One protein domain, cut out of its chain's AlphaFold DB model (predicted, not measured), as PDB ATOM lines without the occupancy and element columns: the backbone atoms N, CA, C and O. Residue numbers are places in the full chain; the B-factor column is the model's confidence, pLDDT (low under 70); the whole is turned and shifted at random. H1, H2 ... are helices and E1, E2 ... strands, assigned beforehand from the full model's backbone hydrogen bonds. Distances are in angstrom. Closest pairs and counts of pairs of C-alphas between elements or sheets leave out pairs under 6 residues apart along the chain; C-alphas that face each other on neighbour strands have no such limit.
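This is residues 3 to 101 of the 291 residues of an uncharacterized protein of viral metagenome (UniProt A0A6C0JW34). A small, strongly twisted five-stranded sheet is rolled part-way toward a barrel but stays open between E4 and E5, and a helical hairpin, H1 and H2, packs on it at E5, E1 and E2. Residues 91 to 101, of which 91 to 99 belong to the long helix H2, stick out as an arm. The printed part has 99 residues, in the order E1 E2 E3 E4 E5 H1 H2; the sheet, E4 - E3 - E2 - E1 - E5, is antiparallel, and the class is mixed, helices and strands. It is compact, radius of gyration of the C-alphas 14.4 A, spanning 46 by 31 by 23 A.

Find C-alpha 3 at (102.591, 123.146, 23.471), where E1, residues 3 to 7, begins. E2, residues 13 to 21, is 19.4 A long and bends by 74 degrees at residue 18. Next come E3, residues 25 to 30, E4, 33 to 38, and E5, 42 to 47. H1, residues 51 to 65, is 20.5 A long; H2, residues 73 to 99, runs 38.6 A to C-alpha 99 at (113.923, 144.352, 9.746).

E1 to E4 form a meander, each strand the antiparallel neighbour of the one before: look at N 4 and O 16, 2.9 A, N 19 and O 27, 2.8 A, and N 28 and O 35, 2.8 A. E1 pairs with E5 at N 5 and O 44, 3.0 A. H1 and H2 make two layers with the sheet, helices on one face. They touch, His 58 to Ala 83, C-alphas 5.8 A apart, at a shallow tilt of 19 degrees, opposite ways; H2 does this with residues 76 to 87 alone. In both helices every O i to N i+4 pair is within hydrogen-bond range.

The C-alphas farthest apart, of Asn 70 and Glu 101, are 48.5 A apart. The printed part has no cut, no link is long, and no printed residue is under 70 in pLDDT.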
ATOM      1  N   PHE A   3     103.077 121.954  22.787       92.62
ATOM      2  CA  PHE A   3     102.591 123.146  23.471       92.62
ATOM      3  C   PHE A   3     101.351 122.828  24.296       92.62
ATOM      4  O   PHE A   3     100.590 121.911  23.979       92.62
ATOM      5  N   VAL A   4     101.167 123.592  25.365       93.69
ATOM      6  CA  VAL A   4     100.100 123.405  26.342       93.69
ATOM      7  C   VAL A   4      99.471 124.756  26.636       93.69
ATOM      8  O   VAL A   4     100.171 125.646  27.115       93.69
ATOM      9  N   ASP A   5      98.166 124.889  26.414       94.31
ATOM     10  CA  ASP A   5      97.405 126.000  26.984       94.31
ATOM     11  C   ASP A   5      96.966 125.622  28.394       94.31
ATOM     12  O   ASP A   5      96.290 124.610  28.605       94.31
ATOM     13  N   ILE A   6      97.370 126.433  29.364       94.56
ATOM     14  CA  ILE A   6      97.049 126.279  30.780       94.56
ATOM     15  C   ILE A   6      96.023 127.345  31.138       94.56
ATOM     16  O   ILE A   6      96.224 128.504  30.793       94.56
ATOM     17  N   ILE A   7      94.966 126.966  31.855       94.62
ATOM     18  CA  ILE A   7      94.024 127.910  32.461       94.62
ATOM     19  C   ILE A   7      94.255 127.970  33.973       94.62
ATOM     20  O   ILE A   7      94.276 126.935  34.649       94.62
ATOM     21  N   ASP A   8      94.455 129.167  34.515       91.50
ATOM     22  CA  ASP A   8      94.671 129.366  35.947       91.50
ATOM     23  C   ASP A   8      93.348 129.428  36.742       91.50
ATOM     24  O   ASP A   8      92.254 129.143  36.247       91.50
ATOM     25  N   GLU A   9      93.437 129.724  38.036       90.94
ATOM     26  CA  GLU A   9      92.276 129.879  38.923       90.94
ATOM     27  C   GLU A   9      91.427 131.129  38.674       90.94
ATOM     28  O   GLU A   9      90.279 131.159  39.111       90.94
ATOM     29  N   ASN A  10      91.953 132.091  37.920       88.62
ATOM     30  CA  ASN A  10      91.294 133.329  37.515       88.62
ATOM     31  C   ASN A  10      90.862 133.290  36.038       88.62
ATOM     32  O   ASN A  10      90.641 134.337  35.428       88.62
ATOM     33  N   ASN A  11      90.770 132.091  35.450       90.12
ATOM     34  CA  ASN A  11      90.441 131.867  34.043       90.12
ATOM     35  C   ASN A  11      91.403 132.544  33.047       90.12
ATOM     36  O   ASN A  11      91.026 132.770  31.897       90.12
ATOM     37  N   GLN A  12      92.622 132.873  33.471       89.12
ATOM     38  CA  GLN A  12      93.656 133.432  32.608       89.12
ATOM     39  C   GLN A  12      94.443 132.312  31.941       89.12
ATOM     40  O   GLN A  12      94.689 131.259  32.537       89.12
ATOM     41  N   PHE A  13      94.837 132.553  30.697       91.94
ATOM     42  CA  PHE A  13      95.536 131.574  29.882       91.94
ATOM     43  C   PHE A  13      97.040 131.829  29.836       91.94
ATOM     44  O   PHE A  13      97.506 132.968  29.788       91.94
ATOM     45  N   GLU A  14      97.807 130.742  29.824       91.38
ATOM     46  CA  GLU A  14      99.253 130.759  29.633       91.38
ATOM     47  C   GLU A  14      99.674 129.671  28.644       91.38
ATOM     48  O   GLU A  14      99.186 128.542  28.705       91.38
ATOM     49  N   LEU A  15     100.630 129.991  27.768       92.62
ATOM     50  CA  LEU A  15     101.237 129.016  26.864       92.62
ATOM     51  C   LEU A  15     102.491 128.435  27.515       92.62
ATOM     52  O   LEU A  15     103.417 129.164  27.880       92.62
ATOM     53  N   GLY A  16     102.538 127.114  27.620       92.94
ATOM     54  CA  GLY A  16     103.690 126.369  28.105       92.94
ATOM     55  C   GLY A  16     104.203 125.341  27.100       92.94
ATOM     56  O   GLY A  16     103.565 125.036  26.094       92.94
ATOM     57  N   THR A  17     105.374 124.781  27.392       95.44
ATOM     58  CA  THR A  17     105.940 123.628  26.678       95.44
ATOM     59  C   THR A  17     105.917 122.402  27.577       95.44
ATOM     60  O   THR A  17     106.491 122.430  28.666       95.44
ATOM     61  N   LEU A  18     105.288 121.319  27.131       96.69
ATOM     62  CA  LEU A  18     105.263 120.056  27.863       96.69
ATOM     63  C   LEU A  18     106.678 119.472  27.972       96.69
ATOM     64  O   LEU A  18     107.352 119.273  26.964       96.69
ATOM     65  N   ILE A  19     107.097 119.166  29.198       97.25
ATOM     66  CA  ILE A  19     108.343 118.451  29.501       97.25
ATOM     67  C   ILE A  19     108.038 116.972  29.745       97.25
ATOM     68  O   ILE A  19     108.675 116.098  29.166       97.25
ATOM     69  N   GLU A  20     107.056 116.685  30.603       97.56
ATOM     70  CA  GLU A  20     106.715 115.322  31.022       97.56
ATOM     71  C   GLU A  20     105.207 115.200  31.261       97.56
ATOM     72  O   GLU A  20     104.605 116.038  31.936       97.56
ATOM     73  N   LYS A  21     104.587 114.135  30.746       97.19
ATOM     74  CA  LYS A  21     103.178 113.816  31.001       97.19
ATOM     75  C   LYS A  21     103.074 112.724  32.061       97.19
ATOM     76  O   LYS A  21     103.592 111.627  31.867       97.19
ATOM     77  N   ARG A  22     102.353 112.998  33.149       96.69
ATOM     78  CA  ARG A  22     102.080 112.043  34.232       96.69
ATOM     79  C   ARG A  22     100.586 111.730  34.298       96.69
ATOM     80  O   ARG A  22      99.767 112.296  33.575       96.69
ATOM     81  N   LYS A  23     100.214 110.791  35.174       96.44
ATOM     82  CA  LYS A  23      98.833 110.289  35.276       96.44
ATOM     83  C   LYS A  23      97.811 111.396  35.580       96.44
ATOM     84  O   LYS A  23      96.751 111.412  34.965       96.44
ATOM     85  N   ASN A  24      98.136 112.302  36.502       97.00
ATOM     86  CA  ASN A  24      97.206 113.322  37.012       97.00
ATOM     87  C   ASN A  24      97.693 114.764  36.797       97.00
ATOM     88  O   ASN A  24      96.981 115.711  37.125       97.00
ATOM     89  N   GLU A  25      98.898 114.929  36.267       97.69
ATOM     90  CA  GLU A  25      99.579 116.212  36.147       97.69
ATOM     91  C   GLU A  25     100.553 116.192  34.966       97.69
ATOM     92  O   GLU A  25     100.909 115.132  34.441       97.69
ATOM     93  N   MET A  26     101.013 117.370  34.573       98.06
ATOM     94  CA  MET A  26     102.034 117.570  33.557       98.06
ATOM     95  C   MET A  26     103.134 118.466  34.115       98.06
ATOM     96  O   MET A  26     102.850 119.460  34.779       98.06
ATOM     97  N   LEU A  27     104.390 118.134  33.835       97.81
ATOM     98  CA  LEU A  27     105.511 119.043  34.042       97.81
ATOM     99  C   LEU A  27     105.641 119.916  32.791       97.81
ATOM    100  O   LEU A  27     105.816 119.391  31.691       97.81
ATOM    101  N   VAL A  28     105.541 121.232  32.952       97.12
ATOM    102  CA  VAL A  28     105.482 122.203  31.852       97.12
ATOM    103  C   VAL A  28     106.495 123.323  32.088       97.12
ATOM    104  O   VAL A  28     106.643 123.803  33.210       97.12
ATOM    105  N   TRP A  29     107.194 123.762  31.042       94.69
ATOM    106  CA  TRP A  29     107.986 124.992  31.050       94.69
ATOM    107  C   TRP A  29     107.098 126.184  30.687       94.69
ATOM    108  O   TRP A  29     106.562 126.229  29.581       94.69
ATOM    109  N   VAL A  30     106.947 127.154  31.586       91.56
ATOM    110  CA  VAL A  30     106.115 128.349  31.380       91.56
ATOM    111  C   VAL A  30     106.750 129.553  32.081       91.56
ATOM    112  O   VAL A  30     107.276 129.437  33.189       91.56
ATOM    113  N   ASN A  31     106.752 130.714  31.415       83.19
ATOM    114  CA  ASN A  31     107.359 131.962  31.908       83.19
ATOM    115  C   ASN A  31     108.795 131.794  32.463       83.19
ATOM    116  O   ASN A  31     109.149 132.381  33.482       83.19
ATOM    117  N   GLY A  32     109.623 130.967  31.815       85.06
ATOM    118  CA  GLY A  32     111.028 130.774  32.201       85.06
ATOM    119  C   GLY A  32     111.262 129.846  33.400       85.06
ATOM    120  O   GLY A  32     112.373 129.807  33.920       85.06
ATOM    121  N   SER A  33     110.248 129.099  33.843       93.44
ATOM    122  CA  SER A  33     110.365 128.151  34.955       93.44
ATOM    123  C   SER A  33     109.598 126.852  34.692       93.44
ATOM    124  O   SER A  33     108.671 126.816  33.882       93.44
ATOM    125  N   GLN A  34     109.981 125.772  35.378       97.44
ATOM    126  CA  GLN A  34     109.231 124.513  35.371       97.44
ATOM    127  C   GLN A  34     108.084 124.569  36.385       97.44
ATOM    128  O   GLN A  34     108.290 124.948  37.537       97.44
ATOM    129  N   ARG A  35     106.887 124.142  35.976       97.19
ATOM    130  CA  ARG A  35     105.691 124.057  36.822       97.19
ATOM    131  C   ARG A  35     104.999 122.712  36.650       97.19
ATOM    132  O   ARG A  35     104.916 122.184  35.545       97.19
ATOM    133  N   VAL A  36     104.489 122.175  37.754       97.38
ATOM    134  CA  VAL A  36     103.614 120.999  37.753       97.38
ATOM    135  C   VAL A  36     102.175 121.489  37.656       97.38
ATOM    136  O   VAL A  36     101.707 122.221  38.525       97.38
ATOM    137  N   ILE A  37     101.489 121.113  36.581       97.44
ATOM    138  CA  ILE A  37     100.140 121.572  36.254       97.44
ATOM    139  C   ILE A  37      99.178 120.380  36.319       97.44
ATOM    140  O   ILE A  37      99.366 119.412  35.580       97.44
ATOM    141  N   PRO A  38      98.141 120.414  37.172       97.19
ATOM    142  CA  PRO A  38      97.109 119.382  37.202       97.19
ATOM    143  C   PRO A  38      96.400 119.224  35.850       97.19
ATOM    144  O   PRO A  38      96.118 120.210  35.174       97.19
ATOM    145  N   ASN A  39      96.033 117.995  35.472       96.12
ATOM    146  CA  ASN A  39      95.416 117.725  34.163       96.12
ATOM    147  C   ASN A  39      94.099 118.489  33.929       96.12
ATOM    148  O   ASN A  39      93.770 118.799  32.791       96.12
ATOM    149  N   ASN A  40      93.353 118.818  34.987       95.25
ATOM    150  CA  ASN A  40      92.117 119.604  34.892       95.25
ATOM    151  C   ASN A  40      92.348 121.108  34.647       95.25
ATOM    152  O   ASN A  40      91.377 121.842  34.490       95.25
ATOM    153  N   ARG A  41      93.604 121.568  34.632       95.62
ATOM    154  CA  ARG A  41      94.008 122.931  34.255       95.62
ATOM    155  C   ARG A  41      94.584 123.009  32.841       95.62
ATOM    156  O   ARG A  41      94.942 124.088  32.385       95.62
ATOM    157  N   ILE A  42      94.681 121.878  32.148       95.94
ATOM    158  CA  ILE A  42      95.147 121.815  30.765       95.94
ATOM    159  C   ILE A  42      93.947 122.044  29.854       95.94
ATOM    160  O   ILE A  42      93.023 121.231  29.824       95.94
ATOM    161  N   PHE A  43      93.960 123.150  29.120       93.94
ATOM    162  CA  PHE A  43      92.882 123.503  28.206       93.94
ATOM    163  C   PHE A  43      93.059 122.843  26.840       93.94
ATOM    164  O   PHE A  43      92.123 122.245  26.307       93.94
ATOM    165  N   CYS A  44      94.269 122.909  26.283       94.00
ATOM    166  CA  CYS A  44      94.591 122.277  25.011       94.00
ATOM    167  C   CYS A  44      96.046 121.798  24.960       94.00
ATOM    168  O   CYS A  44      96.916 122.323  25.654       94.00
ATOM    169  N   LEU A  45      96.288 120.785  24.128       93.94
ATOM    170  CA  LEU A  45      97.607 120.269  23.790       93.94
ATOM    171  C   LEU A  45      97.788 120.346  22.279       93.94
ATOM    172  O   LEU A  45      96.934 119.868  21.531       93.94
ATOM    173  N   TYR A  46      98.929 120.871  21.848       92.88
ATOM    174  CA  TYR A  46      99.295 120.962  20.441       92.88
ATOM    175  C   TYR A  46     100.584 120.190  20.216       92.88
ATOM    176  O   TYR A  46     101.648 120.589  20.686       92.88
ATOM    177  N   GLU A  47     100.499 119.075  19.502       92.81
ATOM    178  CA  GLU A  47     101.664 118.287  19.096       92.81
ATOM    179  C   GLU A  47     102.226 118.851  17.791       92.81
ATOM    180  O   GLU A  47     101.937 118.371  16.701       92.81
ATOM    181  N   THR A  48     102.995 119.928  17.913       87.88
ATOM    182  CA  THR A  48     103.656 120.585  16.789       87.88
ATOM    183  C   THR A  48     104.893 121.332  17.278       87.88
ATOM    184  O   THR A  48     104.962 121.784  18.419       87.88
ATOM    185  N   ASP A  49     105.913 121.426  16.440       84.00
ATOM    186  CA  ASP A  49     106.991 122.411  16.544       84.00
ATOM    187  C   ASP A  49     106.794 123.600  15.586       84.00
ATOM    188  O   ASP A  49     107.531 124.582  15.667       84.00
ATOM    189  N   ASP A  50     105.769 123.543  14.735       83.50
ATOM    190  CA  ASP A  50     105.398 124.599  13.805       83.50
ATOM    191  C   ASP A  50     104.378 125.555  14.442       83.50
ATOM    192  O   ASP A  50     103.233 125.190  14.738       83.50
ATOM    193  N   MET A  51     104.796 126.810  14.613       77.38
ATOM    194  CA  MET A  51     103.964 127.892  15.139       77.38
ATOM    195  C   MET A  51     102.747 128.204  14.260       77.38
ATOM    196  O   MET A  51     101.723 128.621  14.786       77.38
ATOM    197  N   LEU A  52     102.819 128.010  12.940       77.12
ATOM    198  CA  LEU A  52     101.666 128.198  12.054       77.12
ATOM    199  C   LEU A  52     100.581 127.147  12.325       77.12
ATOM    200  O   LEU A  52      99.389 127.444  12.284       77.12
ATOM    201  N   ILE A  53     100.985 125.914  12.638       85.25
ATOM    202  CA  ILE A  53     100.047 124.858  13.041       85.25
ATOM    203  C   ILE A  53      99.423 125.195  14.401       85.25
ATOM    204  O   ILE A  53      98.223 124.984  14.576       85.25
ATOM    205  N   LEU A  54     100.203 125.746  15.340       86.44
ATOM    206  CA  LEU A  54      99.694 126.203  16.638       86.44
ATOM    207  C   LEU A  54      98.617 127.289  16.470       86.44
ATOM    208  O   LEU A  54      97.531 127.145  17.019       86.44
ATOM    209  N   GLU A  55      98.874 128.313  15.653       81.12
ATOM    210  CA  GLU A  55      97.935 129.414  15.383       81.12
ATOM    211  C   GLU A  55      96.638 128.948  14.731       81.12
ATOM    212  O   GLU A  55      95.549 129.247  15.220       81.12
ATOM    213  N   ASN A  56      96.746 128.158  13.659       83.69
ATOM    214  CA  ASN A  56      95.578 127.555  13.022       83.69
ATOM    215  C   ASN A  56      94.808 126.691  14.032       83.69
ATOM    216  O   ASN A  56      93.577 126.687  14.051       83.69
ATOM    217  N   GLY A  57      95.533 125.996  14.912       87.75
ATOM    218  CA  GLY A  57      94.976 125.253  16.031       87.75
ATOM    219  C   GLY A  57      94.201 126.137  17.011       87.75
ATOM    220  O   GLY A  57      93.085 125.772  17.384       87.75
ATOM    221  N   HIS A  58      94.742 127.290  17.412       90.06
ATOM    222  CA  HIS A  58      94.070 128.263  18.280       90.06
ATOM    223  C   HIS A  58      92.827 128.857  17.621       90.06
ATOM    224  O   HIS A  58      91.763 128.858  18.238       90.06
ATOM    225  N   GLU A  59      92.908 129.285  16.360       86.25
ATOM    226  CA  GLU A  59      91.767 129.853  15.634       86.25
ATOM    227  C   GLU A  59      90.645 128.816  15.452       86.25
ATOM    228  O   GLU A  59      89.464 129.087  15.705       86.25
ATOM    229  N   MET A  60      91.001 127.590  15.053       88.75
ATOM    230  CA  MET A  60      90.052 126.484  14.945       88.75
ATOM    231  C   MET A  60      89.438 126.137  16.299       88.75
ATOM    232  O   MET A  60      88.226 125.905  16.376       88.75
ATOM    233  N   LEU A  61      90.246 126.107  17.364       90.88
ATOM    234  CA  LEU A  61      89.762 125.827  18.708       90.88
ATOM    235  C   LEU A  61      88.812 126.926  19.178       90.88
ATOM    236  O   LEU A  61      87.724 126.587  19.631       90.88
ATOM    237  N   TYR A  62      89.141 128.203  18.974       88.69
ATOM    238  CA  TYR A  62      88.278 129.343  19.294       88.69
ATOM    239  C   TYR A  62      86.904 129.212  18.612       88.69
ATOM    240  O   TYR A  62      85.854 129.212  19.265       88.69
ATOM    241  N   LYS A  63      86.893 128.970  17.291       88.75
ATOM    242  CA  LYS A  63      85.659 128.737  16.514       88.75
ATOM    243  C   LYS A  63      84.853 127.540  17.025       88.75
ATOM    244  O   LYS A  63      83.629 127.504  16.862       88.75
ATOM    245  N   LYS A  64      85.523 126.534  17.593       91.38
ATOM    246  CA  LYS A  64      84.897 125.332  18.148       91.38
ATOM    247  C   LYS A  64      84.327 125.592  19.545       91.38
ATOM    248  O   LYS A  64      83.164 125.261  19.764       91.38
ATOM    249  N   ILE A  65      85.093 126.204  20.457       90.12
ATOM    250  CA  ILE A  65      84.670 126.484  21.842       90.12
ATOM    251  C   ILE A  65      83.453 127.404  21.886       90.12
ATOM    252  O   ILE A  65      82.516 127.123  22.625       90.12
ATOM    253  N   ARG A  66      83.384 128.394  20.988       89.81
ATOM    254  CA  ARG A  66      82.252 129.326  20.879       89.81
ATOM    255  C   ARG A  66      80.914 128.650  20.548       89.81
ATOM    256  O   ARG A  66      79.851 129.227  20.750       89.81
ATOM    257  N   LYS A  67      80.937 127.415  20.033       91.44
ATOM    258  CA  LYS A  67      79.723 126.631  19.743       91.44
ATOM    259  C   LYS A  67      79.229 125.824  20.948       91.44
ATOM    260  O   LYS A  67      78.104 125.324  20.913       91.44
ATOM    261  N   TYR A  68      80.038 125.671  21.996       89.38
ATOM    262  CA  TYR A  68      79.681 124.910  23.190       89.38
ATOM    263  C   TYR A  68      79.028 125.811  24.238       89.38
ATOM    264  O   TYR A  68      79.669 126.659  24.843       89.38
ATOM    265  N   LYS A  69      77.739 125.577  24.509       87.69
ATOM    266  CA  LYS A  69      76.946 126.383  25.457       87.69
ATOM    267  C   LYS A  69      77.363 126.242  26.930       87.69
ATOM    268  O   LYS A  69      76.848 126.967  27.769       87.69
ATOM    269  N   ASN A  70      78.209 125.268  27.259       92.94
ATOM    270  CA  ASN A  70      78.609 124.943  28.630       92.94
ATOM    271  C   ASN A  70      79.957 125.551  29.042       92.94
ATOM    272  O   ASN A  70      80.391 125.314  30.167       92.94
ATOM    273  N   ILE A  71      80.626 126.288  28.154       90.62
ATOM    274  CA  ILE A  71      81.834 127.041  28.491       90.62
ATOM    275  C   ILE A  71      81.394 128.471  28.837       90.62
ATOM    276  O   ILE A  71      80.682 129.077  28.037       90.62
ATOM    277  N   PRO A  72      81.759 129.009  30.014       93.31
ATOM    278  CA  PRO A  72      81.490 130.402  30.357       93.31
ATOM    279  C   PRO A  72      82.055 131.367  29.306       93.31
ATOM    280  O   PRO A  72      83.191 131.194  28.870       93.31
ATOM    281  N   GLU A  73      81.291 132.405  28.956       91.44
ATOM    282  CA  GLU A  73      81.695 133.407  27.954       91.44
ATOM    283  C   GLU A  73      83.042 134.058  28.300       91.44
ATOM    284  O   GLU A  73      83.899 134.204  27.441       91.44
ATOM    285  N   GLU A  74      83.281 134.344  29.583       91.19
ATOM    286  CA  GLU A  74      84.553 134.888  30.074       91.19
ATOM    287  C   GLU A  74      85.760 134.013  29.700       91.19
ATOM    288  O   GLU A  74      86.804 134.527  29.319       91.19
ATOM    289  N   ILE A  75      85.622 132.683  29.747       90.81
ATOM    290  CA  ILE A  75      86.703 131.766  29.356       90.81
ATOM    291  C   ILE A  75      86.928 131.816  27.840       90.81
ATOM    292  O   ILE A  75      88.067 131.711  27.388       90.81
ATOM    293  N   ILE A  76      85.859 131.965  27.052       90.00
ATOM    294  CA  ILE A  76      85.941 132.063  25.590       90.00
ATOM    295  C   ILE A  76      86.672 133.348  25.188       90.00
ATOM    296  O   ILE A  76      87.565 133.288  24.344       90.00
ATOM    297  N   GLU A  77      86.334 134.473  25.817       88.44
ATOM    298  CA  GLU A  77      86.982 135.767  25.579       88.44
ATOM    299  C   GLU A  77      88.444 135.761  26.055       88.44
ATOM    300  O   GLU A  77      89.337 136.104  25.287       88.44
ATOM    301  N   ASN A  78      88.736 135.237  27.252       88.31
ATOM    302  CA  ASN A  78      90.121 135.127  27.730       88.31
ATOM    303  C   ASN A  78      90.980 134.221  26.826       88.31
ATOM    304  O   ASN A  78      92.167 134.483  26.623       88.31
ATOM    305  N   PHE A  79      90.403 133.151  26.266       90.44
ATOM    306  CA  PHE A  79      91.106 132.298  25.305       90.44
ATOM    307  C   PHE A  79      91.347 133.012  23.971       90.44
ATOM    308  O   PHE A  79      92.402 132.833  23.361       90.44
ATOM    309  N   TYR A  80      90.386 133.817  23.513       88.31
ATOM    310  CA  TYR A  80      90.545 134.644  22.320       88.31
ATOM    311  C   TYR A  80      91.705 135.629  22.475       88.31
ATOM    312  O   TYR A  80      92.593 135.663  21.624       88.31
ATOM    313  N   ASP A  81      91.742 136.355  23.592       84.50
ATOM    314  CA  ASP A  81      92.808 137.309  23.901       84.50
ATOM    315  C   ASP A  81      94.176 136.622  23.972       84.50
ATOM    316  O   ASP A  81      95.173 137.120  23.442       84.50
ATOM    317  N   HIS A  82      94.226 135.431  24.568       87.31
ATOM    318  CA  HIS A  82      95.429 134.604  24.617       87.31
ATOM    319  C   HIS A  82      95.919 134.192  23.229       87.31
ATOM    320  O   HIS A  82      97.082 134.435  22.896       87.31
ATOM    321  N   ALA A  83      95.037 133.641  22.395       86.75
ATOM    322  CA  ALA A  83      95.355 133.269  21.019       86.75
ATOM    323  C   ALA A  83      95.847 134.477  20.202       86.75
ATOM    324  O   ALA A  83      96.882 134.399  19.533       86.75
ATOM    325  N   ALA A  84      95.159 135.617  20.311       84.31
ATOM    326  CA  ALA A  84      95.558 136.866  19.668       84.31
ATOM    327  C   ALA A  84      96.936 137.348  20.153       84.31
ATOM    328  O   ALA A  84      97.751 137.814  19.356       84.31
ATOM    329  N   SER A  85      97.244 137.193  21.445       83.50
ATOM    330  CA  SER A  85      98.544 137.580  22.001       83.50
ATOM    331  C   SER A  85      99.705 136.745  21.446       83.50
ATOM    332  O   SER A  85     100.788 137.286  21.208       83.50
ATOM    333  N   ILE A  86      99.482 135.450  21.198       83.38
ATOM    334  CA  ILE A  86     100.479 134.539  20.619       83.38
ATOM    335  C   ILE A  86     100.744 134.906  19.162       83.38
ATOM    336  O   ILE A  86     101.910 135.038  18.777       83.38
ATOM    337  N   TYR A  87      99.678 135.129  18.390       85.75
ATOM    338  CA  TYR A  87      99.768 135.613  17.014       85.75
ATOM    339  C   TYR A  87     100.576 136.914  16.945       85.75
ATOM    340  O   TYR A  87     101.608 136.983  16.279       85.75
ATOM    341  N   ASN A  88     100.192 137.912  17.747       85.94
ATOM    342  CA  ASN A  88     100.872 139.205  17.796       85.94
ATOM    343  C   ASN A  88     102.352 139.075  18.175       85.94
ATOM    344  O   ASN A  88     103.193 139.763  17.597       85.94
ATOM    345  N   PHE A  89     102.693 138.191  19.119       84.94
ATOM    346  CA  PHE A  89     104.084 137.927  19.486       84.94
ATOM    347  C   PHE A  89     104.891 137.339  18.318       84.94
ATOM    348  O   PHE A  89     106.027 137.760  18.087       84.94
ATOM    349  N   LYS A  90     104.325 136.394  17.558       85.12
ATOM    350  CA  LYS A  90     104.993 135.806  16.390       85.12
ATOM    351  C   LYS A  90     105.130 136.815  15.253       85.12
ATOM    352  O   LYS A  90     106.240 136.961  14.742       85.12
ATOM    353  N   THR A  91     104.058 137.516  14.883       89.38
ATOM    354  CA  THR A  91     104.095 138.556  13.843       89.38
ATOM    355  C   THR A  91     105.154 139.602  14.186       89.38
ATOM    356  O   THR A  91     106.044 139.866  13.380       89.38
ATOM    357  N   ALA A  92     105.163 140.097  15.428       91.38
ATOM    358  CA  ALA A  92     106.183 141.023  15.913       91.38
ATOM    359  C   ALA A  92     107.613 140.466  15.801       91.38
ATOM    360  O   ALA A  92     108.538 141.195  15.431       91.38
ATOM    361  N   LYS A  93     107.812 139.180  16.116       90.62
ATOM    362  CA  LYS A  93     109.113 138.512  16.002       90.62
ATOM    363  C   LYS A  93     109.570 138.410  14.544       90.62
ATOM    364  O   LYS A  93     110.708 138.763  14.253       90.62
ATOM    365  N   LEU A  94     108.697 137.977  13.637       91.50
ATOM    366  CA  LEU A  94     109.022 137.825  12.217       91.50
ATOM    367  C   LEU A  94     109.293 139.179  11.545       91.50
ATOM    368  O   LEU A  94     110.226 139.310  10.752       91.50
ATOM    369  N   GLN A  95     108.524 140.207  11.909       94.62
ATOM    370  CA  GLN A  95     108.775 141.588  11.500       94.62
ATOM    371  C   GLN A  95     110.138 142.072  11.996       94.62
ATOM    372  O   GLN A  95     110.906 142.633  11.219       94.62
ATOM    373  N   TYR A  96     110.476 141.819  13.264       94.75
ATOM    374  CA  TYR A  96     111.788 142.166  13.809       94.75
ATOM    375  C   TYR A  96     112.926 141.470  13.050       94.75
ATOM    376  O   TYR A  96     113.859 142.143  12.623       94.75
ATOM    377  N   GLU A  97     112.830 140.157  12.831       94.19
ATOM    378  CA  GLU A  97     113.823 139.380  12.076       94.19
ATOM    379  C   GLU A  97     113.980 139.899  10.639       94.19
ATOM    380  O   GLU A  97     115.101 140.086  10.172       94.19
ATOM    381  N   THR A  98     112.871 140.232   9.976       93.81
ATOM    382  CA  THR A  98     112.865 140.833   8.632       93.81
ATOM    383  C   THR A  98     113.560 142.197   8.615       93.81
ATOM    384  O   THR A  98     114.322 142.507   7.697       93.81
ATOM    385  N   LEU A  99     113.327 143.022   9.638       95.56
ATOM    386  CA  LEU A  99     113.923 144.352   9.746       95.56
ATOM    387  C   LEU A  99     115.412 144.317  10.106       95.56
ATOM    388  O   LEU A  99     116.105 145.276   9.789       95.56
ATOM    389  N   LEU A 100     115.947 143.237  10.690       93.88
ATOM    390  CA  LEU A 100     117.395 143.111  10.935       93.88
ATOM    391  C   LEU A 100     118.225 143.147   9.643       93.88
ATOM    392  O   LEU A 100     119.397 143.513   9.679       93.88
ATOM    393  N   GLU A 101     117.618 142.807   8.506       95.25
ATOM    394  CA  GLU A 101     118.241 142.892   7.180       95.25
ATOM    395  C   GLU A 101     118.194 144.309   6.583       95.25
ATOM    396  O   GLU A 101     118.801 144.571   5.542       95.25
TER     397      GLU A 101